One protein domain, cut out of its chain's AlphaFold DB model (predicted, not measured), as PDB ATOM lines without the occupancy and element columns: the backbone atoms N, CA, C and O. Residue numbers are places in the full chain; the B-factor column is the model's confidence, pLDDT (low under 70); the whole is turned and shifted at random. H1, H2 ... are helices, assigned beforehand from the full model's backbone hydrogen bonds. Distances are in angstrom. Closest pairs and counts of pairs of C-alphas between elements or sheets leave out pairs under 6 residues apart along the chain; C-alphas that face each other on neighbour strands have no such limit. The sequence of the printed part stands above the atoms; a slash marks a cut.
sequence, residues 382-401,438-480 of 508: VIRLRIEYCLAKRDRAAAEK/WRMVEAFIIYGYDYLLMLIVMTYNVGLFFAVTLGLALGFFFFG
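This is residues 382 to 401 and 438 to 480 of the 508 residues of the protein "Ctr copper transporter domain-containing protein,putative" of Neospora caninum (strain Liverpool) (UniProt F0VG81). Look first for an open V made of two helices, H2 and H3, which fold back on each other through the tight link of residues 458 to 461, while a third helix, H1, begins at the open mouth of the V and runs away from it as a long arm. H1 comes near the two arms of the V with its first residues, and residues 389 to 401 of it stick out alone, so that this arm adds much of the length. The printed part has 63 residues with three named helices, in the order H1, H2, H3 along the chain, and no named strand; the class is all helix. The whole is extended, with a radius of gyration of the C-alphas of 16.6 A, and the C-alphas span 56 by 25 by 9 A along their three main axes.

Begin at the first printed residue, Val 382, and find its C-alpha at (-45.934, -35.491, -20.125). From there H1, residues 382 to 401, runs 28.9 A from first to last C-alpha and ends at Lys 401, with C-alpha 401 at (-44.954, -41.964, -48.320); watch z fall along the way. Residues 402 to 437 are not printed, and the next C-alpha you meet is that of Trp 438 at (-34.352, -44.183, -27.080). Here H2 begins, residues 438 to 457, and it runs 29.0 A from first to last C-alpha, now with z rising. After residues 458 to 461 comes H3, residues 462 to 480, which is 26.5 A long and ends at C-alpha 480, (-52.629, -30.059, -17.629). H1 and H2 are the longest helices by residues, with 20 residues each, and H3 has 19.

Start with H2 and H3, which touch and form a helical hairpin. Their closest C-alphas are those of Val 457 and Phe 465, 5.4 A apart, and 6 pairs of C-alphas lie within 8 A. Look near the link for the place where they touch: H2 touches H3 with residues 453 to 457 alone, and H3 touches H2 with residues 464 to 468 alone. The two run opposite ways at a steep tilt of 38 degrees, only just past shallow, and their centres are 16.8 A apart. Now go to the other ends of these helices, where H1 begins. H1 and H2 are close but not clearly touching; their closest C-alphas, those of Arg 384 and Glu 442, are 7.5 A apart. These two helices run opposite ways at a shallow tilt of 17 degrees. H1 and H3 are also close but not clearly touching, with the C-alphas of Val 382 and Phe 479 the closest, at 7.6 A. They run the same way at a shallow tilt of 33 degrees, only just short of steep, with their centres 29.4 A apart. In the backbones of H1, H2 and H3, every O i to N i+4 pair is within hydrogen-bond range.

The two C-alphas farthest apart are those of Lys 401 and Val 462, at 55.9 A, while the first and last printed C-alphas, those of Val 382 and Gly 480, are 9.0 A apart. Residues 389 to 401 of H1, residues 447 to 452 of H2 and residues 458 to 463 stand free; the body without them has 38 residues and spans 33 by 25 by 6 A. The link from H1 to H2 lies across the cut, and C-alphas 401 and 438 are 23.8 A apart there. The link printed whole, from H2 to H3, is tight, with 4 residues. Read the B-factor column for the model's confidence: the mean pLDDT of the printed part is 88.0, H1 has a mean of 82, and no printed residue is under 70.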
ATOM      1  N   VAL A 382     -45.418 -36.299 -18.995       87.06
ATOM      2  CA  VAL A 382     -45.934 -35.491 -20.125       87.06
ATOM      3  C   VAL A 382     -45.020 -35.564 -21.359       87.06
ATOM      4  O   VAL A 382     -45.515 -35.573 -22.491       87.06
ATOM      5  N   ILE A 383     -43.698 -35.630 -21.170       84.38
ATOM      6  CA  ILE A 383     -42.723 -35.785 -22.262       84.38
ATOM      7  C   ILE A 383     -42.885 -37.146 -22.945       84.38
ATOM      8  O   ILE A 383     -42.925 -37.176 -24.175       84.38
ATOM      9  N   ARG A 384     -43.113 -38.220 -22.181       85.44
ATOM     10  CA  ARG A 384     -43.384 -39.557 -22.731       85.44
ATOM     11  C   ARG A 384     -44.546 -39.557 -23.720       85.44
ATOM     12  O   ARG A 384     -44.356 -39.936 -24.874       85.44
ATOM     13  N   LEU A 385     -45.705 -39.015 -23.325       80.00
ATOM     14  CA  LEU A 385     -46.855 -38.864 -24.230       80.00
ATOM     15  C   LEU A 385     -46.487 -38.056 -25.484       80.00
ATOM     16  O   LEU A 385     -46.913 -38.381 -26.592       80.00
ATOM     17  N   ARG A 386     -45.699 -36.982 -25.335       82.56
ATOM     18  CA  ARG A 386     -45.257 -36.167 -26.477       82.56
ATOM     19  C   ARG A 386     -44.342 -36.938 -27.424       82.56
ATOM     20  O   ARG A 386     -44.487 -36.767 -28.634       82.56
ATOM     21  N   ILE A 387     -43.441 -37.773 -26.917       81.50
ATOM     22  CA  ILE A 387     -42.534 -38.582 -27.738       81.50
ATOM     23  C   ILE A 387     -43.294 -39.735 -28.404       81.50
ATOM     24  O   ILE A 387     -43.171 -39.906 -29.617       81.50
ATOM     25  N   GLU A 388     -44.161 -40.445 -27.679       82.31
ATOM     26  CA  GLU A 388     -45.033 -41.497 -28.223       82.31
ATOM     27  C   GLU A 388     -45.959 -40.948 -29.328       82.31
ATOM     28  O   GLU A 388     -45.977 -41.489 -30.438       82.31
ATOM     29  N   TYR A 389     -46.622 -39.804 -29.105       81.06
ATOM     30  CA  TYR A 389     -47.445 -39.119 -30.113       81.06
ATOM     31  C   TYR A 389     -46.634 -38.661 -31.339       81.06
ATOM     32  O   TYR A 389     -47.057 -38.847 -32.486       81.06
ATOM     33  N   CYS A 390     -45.451 -38.072 -31.132       79.00
ATOM     34  CA  CYS A 390     -44.578 -37.641 -32.228       79.00
ATOM     35  C   CYS A 390     -44.059 -38.822 -33.059       79.00
ATOM     36  O   CYS A 390     -43.966 -38.703 -34.283       79.00
ATOM     37  N   LEU A 391     -43.759 -39.961 -32.430       78.50
ATOM     38  CA  LEU A 391     -43.365 -41.186 -33.123       78.50
ATOM     39  C   LEU A 391     -44.545 -41.766 -33.912       78.50
ATOM     40  O   LEU A 391     -44.419 -41.926 -35.123       78.50
ATOM     41  N   ALA A 392     -45.728 -41.913 -33.306       79.50
ATOM     42  CA  ALA A 392     -46.937 -42.353 -34.010       79.50
ATOM     43  C   ALA A 392     -47.279 -41.461 -35.223       79.50
ATOM     44  O   ALA A 392     -47.685 -41.955 -36.279       79.50
ATOM     45  N   LYS A 393     -47.058 -40.141 -35.123       81.38
ATOM     46  CA  LYS A 393     -47.213 -39.205 -36.249       81.38
ATOM     47  C   LYS A 393     -46.165 -39.419 -37.350       81.38
ATOM     48  O   LYS A 393     -46.510 -39.326 -38.529       81.38
ATOM     49  N   ARG A 394     -44.907 -39.715 -36.998       81.81
ATOM     50  CA  ARG A 394     -43.843 -40.051 -37.968       81.81
ATOM     51  C   ARG A 394     -44.116 -41.378 -38.669       81.81
ATOM     52  O   ARG A 394     -43.958 -41.442 -39.885       81.81
ATOM     53  N   ASP A 395     -44.581 -42.382 -37.936       80.31
ATOM     54  CA  ASP A 395     -44.862 -43.719 -38.464       80.31
ATOM     55  C   ASP A 395     -46.050 -43.679 -39.446       80.31
ATOM     56  O   ASP A 395     -45.958 -44.199 -40.560       80.31
ATOM     57  N   ARG A 396     -47.116 -42.925 -39.119       81.69
ATOM     58  CA  ARG A 396     -48.216 -42.612 -40.058       81.69
ATOM     59  C   ARG A 396     -47.719 -41.870 -41.310       81.69
ATOM     60  O   ARG A 396     -48.086 -42.236 -42.424       81.69
ATOM     61  N   ALA A 397     -46.849 -40.869 -41.161       82.38
ATOM     62  CA  ALA A 397     -46.300 -40.120 -42.299       82.38
ATOM     63  C   ALA A 397     -45.362 -40.959 -43.193       82.38
ATOM     64  O   ALA A 397     -45.301 -40.735 -44.404       82.38
ATOM     65  N   ALA A 398     -44.645 -41.934 -42.626       80.81
ATOM     66  CA  ALA A 398     -43.850 -42.898 -43.383       80.81
ATOM     67  C   ALA A 398     -44.743 -43.872 -44.174       80.81
ATOM     68  O   ALA A 398     -44.465 -44.136 -45.345       80.81
ATOM     69  N   ALA A 399     -45.845 -44.339 -43.574       79.12
ATOM     70  CA  ALA A 399     -46.814 -45.208 -44.240       79.12
ATOM     71  C   ALA A 399     -47.476 -44.537 -45.459       79.12
ATOM     72  O   ALA A 399     -47.610 -45.176 -46.502       79.12
ATOM     73  N   GLU A 400     -47.827 -43.247 -45.387       82.50
ATOM     74  CA  GLU A 400     -48.350 -42.519 -46.556       82.50
ATOM     75  C   GLU A 400     -47.302 -42.360 -47.669       82.50
ATOM     76  O   GLU A 400     -47.606 -42.604 -48.837       82.50
ATOM     77  N   LYS A 401     -46.043 -42.046 -47.326       79.88
ATOM     78  CA  LYS A 401     -44.954 -41.964 -48.320       79.88
ATOM     79  C   LYS A 401     -44.691 -43.298 -49.028       79.88
ATOM     80  O   LYS A 401     -44.387 -43.301 -50.222       79.88
ATOM     81  N   TRP A 438     -33.876 -45.439 -27.665       82.75
ATOM     82  CA  TRP A 438     -34.352 -44.183 -27.080       82.75
ATOM     83  C   TRP A 438     -35.588 -44.392 -26.190       82.75
ATOM     84  O   TRP A 438     -35.577 -43.979 -25.033       82.75
ATOM     85  N   ARG A 439     -36.599 -45.133 -26.679       81.94
ATOM     86  CA  ARG A 439     -37.775 -45.548 -25.885       81.94
ATOM     87  C   ARG A 439     -37.379 -46.296 -24.599       81.94
ATOM     88  O   ARG A 439     -37.960 -46.042 -23.549       81.94
ATOM     89  N   MET A 440     -36.382 -47.186 -24.659       86.81
ATOM     90  CA  MET A 440     -35.869 -47.909 -23.483       86.81
ATOM     91  C   MET A 440     -35.177 -46.988 -22.467       86.81
ATOM     92  O   MET A 440     -35.421 -47.116 -21.270       86.81
ATOM     93  N   VAL A 441     -34.340 -46.049 -22.924       88.44
ATOM     94  CA  VAL A 441     -33.667 -45.069 -22.048       88.44
ATOM     95  C   VAL A 441     -34.688 -44.154 -21.369       88.44
ATOM     96  O   VAL A 441     -34.588 -43.909 -20.169       88.44
ATOM     97  N   GLU A 442     -35.700 -43.696 -22.105       84.31
ATOM     98  CA  GLU A 442     -36.795 -42.888 -21.564       84.31
ATOM     99  C   GLU A 442     -37.611 -43.650 -20.509       84.31
ATOM    100  O   GLU A 442     -37.791 -43.153 -19.397       84.31
ATOM    101  N   ALA A 443     -38.033 -44.885 -20.805       87.56
ATOM    102  CA  ALA A 443     -38.749 -45.730 -19.851       87.56
ATOM    103  C   ALA A 443     -37.928 -45.991 -18.574       87.56
ATOM    104  O   ALA A 443     -38.457 -45.883 -17.468       87.56
ATOM    105  N   PHE A 444     -36.624 -46.266 -18.710       91.94
ATOM    106  CA  PHE A 444     -35.717 -46.452 -17.575       91.94
ATOM    107  C   PHE A 444     -35.615 -45.197 -16.692       91.94
ATOM    108  O   PHE A 444     -35.704 -45.305 -15.468       91.94
ATOM    109  N   ILE A 445     -35.482 -44.008 -17.295       91.06
ATOM    110  CA  ILE A 445     -35.458 -42.735 -16.558       91.06
ATOM    111  C   ILE A 445     -36.775 -42.529 -15.801       91.06
ATOM    112  O   ILE A 445     -36.741 -42.169 -14.627       91.06
ATOM    113  N   ILE A 446     -37.921 -42.782 -16.437       90.31
ATOM    114  CA  ILE A 446     -39.243 -42.561 -15.834       90.31
ATOM    115  C   ILE A 446     -39.473 -43.489 -14.639       90.31
ATOM    116  O   ILE A 446     -39.796 -42.998 -13.559       90.31
ATOM    117  N   TYR A 447     -39.258 -44.800 -14.789       92.31
ATOM    118  CA  TYR A 447     -39.451 -45.739 -13.677       92.31
ATOM    119  C   TYR A 447     -38.426 -45.518 -12.557       92.31
ATOM    120  O   TYR A 447     -38.798 -45.512 -11.386       92.31
ATOM    121  N   GLY A 448     -37.159 -45.235 -12.888       93.12
ATOM    122  CA  GLY A 448     -36.142 -44.878 -11.893       93.12
ATOM    123  C   GLY A 448     -36.496 -43.621 -11.088       93.12
ATOM    124  O   GLY A 448     -36.199 -43.549  -9.896       93.12
ATOM    125  N   TYR A 449     -37.175 -42.653 -11.710       92.81
ATOM    126  CA  TYR A 449     -37.666 -41.449 -11.037       92.81
ATOM    127  C   TYR A 449     -38.903 -41.715 -10.166       92.81
ATOM    128  O   TYR A 449     -39.037 -41.144  -9.084       92.81
ATOM    129  N   ASP A 450     -39.799 -42.592 -10.614       92.12
ATOM    130  CA  ASP A 450     -41.001 -42.965  -9.867       92.12
ATOM    131  C   ASP A 450     -40.639 -43.729  -8.580       92.12
ATOM    132  O   ASP A 450     -41.080 -43.359  -7.489       92.12
ATOM    133  N   TYR A 451     -39.703 -44.683  -8.668       93.56
ATOM    134  CA  TYR A 451     -39.122 -45.343  -7.493       93.56
ATOM    135  C   TYR A 451     -38.396 -44.366  -6.556       93.56
ATOM    136  O   TYR A 451     -38.449 -44.537  -5.340       93.56
ATOM    137  N   LEU A 452     -37.759 -43.314  -7.083       92.06
ATOM    138  CA  LEU A 452     -37.129 -42.272  -6.267       92.06
ATOM    139  C   LEU A 452     -38.166 -41.481  -5.448       92.06
ATOM    140  O   LEU A 452     -37.935 -41.227  -4.266       92.06
ATOM    141  N   LEU A 453     -39.321 -41.135  -6.030       92.12
ATOM    142  CA  LEU A 453     -40.419 -40.507  -5.282       92.12
ATOM    143  C   LEU A 453     -41.073 -41.473  -4.284       92.12
ATOM    144  O   LEU A 453     -41.372 -41.073  -3.158       92.12
ATOM    145  N   MET A 454     -41.241 -42.742  -4.659       93.25
ATOM    146  CA  MET A 454     -41.763 -43.795  -3.782       93.25
ATOM    147  C   MET A 454     -40.880 -43.970  -2.534       93.25
ATOM    148  O   MET A 454     -41.392 -43.977  -1.416       93.25
ATOM    149  N   LEU A 455     -39.552 -43.988  -2.700       91.94
ATOM    150  CA  LEU A 455     -38.594 -44.029  -1.590       91.94
ATOM    151  C   LEU A 455     -38.653 -42.780  -0.692       91.94
ATOM    152  O   LEU A 455     -38.505 -42.906   0.521       91.94
ATOM    153  N   ILE A 456     -38.912 -41.587  -1.247       92.06
ATOM    154  CA  ILE A 456     -39.125 -40.367  -0.444       92.06
ATOM    155  C   ILE A 456     -40.414 -40.481   0.386       92.06
ATOM    156  O   ILE A 456     -40.405 -40.145   1.570       92.06
ATOM    157  N   VAL A 457     -41.505 -40.998  -0.187       92.06
ATOM    158  CA  VAL A 457     -42.767 -41.237   0.545       92.06
ATOM    159  C   VAL A 457     -42.588 -42.289   1.650       92.06
ATOM    160  O   VAL A 457     -43.087 -42.100   2.759       92.06
ATOM    161  N   MET A 458     -41.792 -43.335   1.403       91.69
ATOM    162  CA  MET A 458     -41.448 -44.372   2.390       91.69
ATOM    163  C   MET A 458     -40.544 -43.892   3.542       91.69
ATOM    164  O   MET A 458     -40.246 -44.668   4.447       91.69
ATOM    165  N   THR A 459     -40.152 -42.611   3.586       90.12
ATOM    166  CA  THR A 459     -39.556 -42.012   4.798       90.12
ATOM    167  C   THR A 459     -40.576 -41.770   5.920       90.12
ATOM    168  O   THR A 459     -40.175 -41.433   7.034       90.12
ATOM    169  N   TYR A 460     -41.884 -41.889   5.638       88.88
ATOM    170  CA  TYR A 460     -43.002 -41.609   6.558       88.88
ATOM    171  C   TYR A 460     -42.974 -40.212   7.213       88.88
ATOM    172  O   TYR A 460     -43.661 -39.954   8.204       88.88
ATOM    173  N   ASN A 461     -42.214 -39.274   6.645       91.94
ATOM    174  CA  ASN A 461     -42.134 -37.908   7.138       91.94
ATOM    175  C   ASN A 461     -43.305 -37.063   6.615       91.94
ATOM    176  O   ASN A 461     -43.508 -36.954   5.405       91.94
ATOM    177  N   VAL A 462     -44.039 -36.412   7.526       92.25
ATOM    178  CA  VAL A 462     -45.218 -35.585   7.198       92.25
ATOM    179  C   VAL A 462     -44.894 -34.485   6.178       92.25
ATOM    180  O   VAL A 462     -45.631 -34.297   5.211       92.25
ATOM    181  N   GLY A 463     -43.787 -33.761   6.372       93.25
ATOM    182  CA  GLY A 463     -43.399 -32.645   5.509       93.25
ATOM    183  C   GLY A 463     -42.956 -33.099   4.120       93.25
ATOM    184  O   GLY A 463     -43.346 -32.485   3.130       93.25
ATOM    185  N   LEU A 464     -42.197 -34.196   4.031       92.31
ATOM    186  CA  LEU A 464     -41.757 -34.752   2.745       92.31
ATOM    187  C   LEU A 464     -42.921 -35.373   1.958       92.31
ATOM    188  O   LEU A 464     -42.994 -35.185   0.745       92.31
ATOM    189  N   PHE A 465     -43.867 -36.033   2.638       94.06
ATOM    190  CA  PHE A 465     -45.096 -36.537   2.019       94.06
ATOM    191  C   PHE A 465     -45.897 -35.399   1.370       94.06
ATOM    192  O   PHE A 465     -46.109 -35.412   0.156       94.06
ATOM    193  N   PHE A 466     -46.251 -34.362   2.140       94.94
ATOM    194  CA  PHE A 466     -46.978 -33.213   1.595       94.94
ATOM    195  C   PHE A 466     -46.182 -32.459   0.520       94.94
ATOM    196  O   PHE A 466     -46.788 -31.979  -0.435       94.94
ATOM    197  N   ALA A 467     -44.849 -32.394   0.610       95.88
ATOM    198  CA  ALA A 467     -44.005 -31.802  -0.429       95.88
ATOM    199  C   ALA A 467     -44.105 -32.554  -1.769       95.88
ATOM    200  O   ALA A 467     -44.279 -31.923  -2.812       95.88
ATOM    201  N   VAL A 468     -44.048 -33.892  -1.756       96.19
ATOM    202  CA  VAL A 468     -44.202 -34.709  -2.972       96.19
ATOM    203  C   VAL A 468     -45.626 -34.597  -3.525       96.19
ATOM    204  O   VAL A 468     -45.786 -34.336  -4.718       96.19
ATOM    205  N   THR A 469     -46.663 -34.703  -2.685       95.25
ATOM    206  CA  THR A 469     -48.065 -34.552  -3.119       95.25
ATOM    207  C   THR A 469     -48.338 -33.169  -3.716       95.25
ATOM    208  O   THR A 469     -48.969 -33.071  -4.770       95.25
ATOM    209  N   LEU A 470     -47.821 -32.098  -3.103       96.12
ATOM    210  CA  LEU A 470     -47.928 -30.733  -3.622       96.12
ATOM    211  C   LEU A 470     -47.164 -30.570  -4.943       96.12
ATOM    212  O   LEU A 470     -47.687 -29.964  -5.875       96.12
ATOM    213  N   GLY A 471     -45.961 -31.142  -5.058       96.00
ATOM    214  CA  GLY A 471     -45.186 -31.146  -6.300       96.00
ATOM    215  C   GLY A 471     -45.911 -31.845  -7.453       96.00
ATOM    216  O   GLY A 471     -45.961 -31.315  -8.560       96.00
ATOM    217  N   LEU A 472     -46.539 -32.995  -7.192       93.62
ATOM    218  CA  LEU A 472     -47.376 -33.693  -8.174       93.62
ATOM    219  C   LEU A 472     -48.594 -32.844  -8.578       93.62
ATOM    220  O   LEU A 472     -48.827 -32.632  -9.767       93.62
ATOM    221  N   ALA A 473     -49.331 -32.295  -7.606       94.81
ATOM    222  CA  ALA A 473     -50.510 -31.463  -7.863       94.81
ATOM    223  C   ALA A 473     -50.179 -30.192  -8.671       94.81
ATOM    224  O   ALA A 473     -50.874 -29.876  -9.638       94.81
ATOM    225  N   LEU A 474     -49.085 -29.500  -8.334       94.31
ATOM    226  CA  LEU A 474     -48.589 -28.349  -9.094       94.31
ATOM    227  C   LEU A 474     -48.134 -28.756 -10.503       94.31
ATOM    228  O   LEU A 474     -48.433 -28.049 -11.465       94.31
ATOM    229  N   GLY A 475     -47.481 -29.912 -10.652       92.44
ATOM    230  CA  GLY A 475     -47.116 -30.465 -11.957       92.44
ATOM    231  C   GLY A 475     -48.339 -30.660 -12.858       92.44
ATOM    232  O   GLY A 475     -48.357 -30.179 -13.993       92.44
ATOM    233  N   PHE A 476     -49.403 -31.286 -12.346       89.44
ATOM    234  CA  PHE A 476     -50.654 -31.442 -13.094       89.44
ATOM    235  C   PHE A 476     -51.352 -30.103 -13.374       89.44
ATOM    236  O   PHE A 476     -51.888 -29.925 -14.467       89.44
ATOM    237  N   PHE A 477     -51.295 -29.132 -12.457       91.00
ATOM    238  CA  PHE A 477     -51.848 -27.792 -12.678       91.00
ATOM    239  C   PHE A 477     -51.140 -27.045 -13.824       91.00
ATOM    240  O   PHE A 477     -51.795 -26.586 -14.760       91.00
ATOM    241  N   PHE A 478     -49.803 -26.970 -13.805       87.62
ATOM    242  CA  PHE A 478     -49.033 -26.256 -14.832       87.62
ATOM    243  C   PHE A 478     -49.057 -26.952 -16.201       87.62
ATOM    244  O   PHE A 478     -49.142 -26.279 -17.233       87.62
ATOM    245  N   PHE A 479     -48.996 -28.288 -16.241       83.31
ATOM    246  CA  PHE A 479     -48.890 -29.036 -17.500       83.31
ATOM    247  C   PHE A 479     -50.221 -29.604 -18.014       83.31
ATOM    248  O   PHE A 479     -50.309 -29.941 -19.195       83.31
ATOM    249  N   GLY A 480     -51.294 -29.604 -17.215       75.56
ATOM    250  CA  GLY A 480     -52.629 -30.059 -17.629       75.56
ATOM    251  C   GLY A 480     -53.190 -29.301 -18.838       75.56
ATOM    252  O   GLY A 480     -53.763 -29.908 -19.741       75.56
TER     253      GLY A 480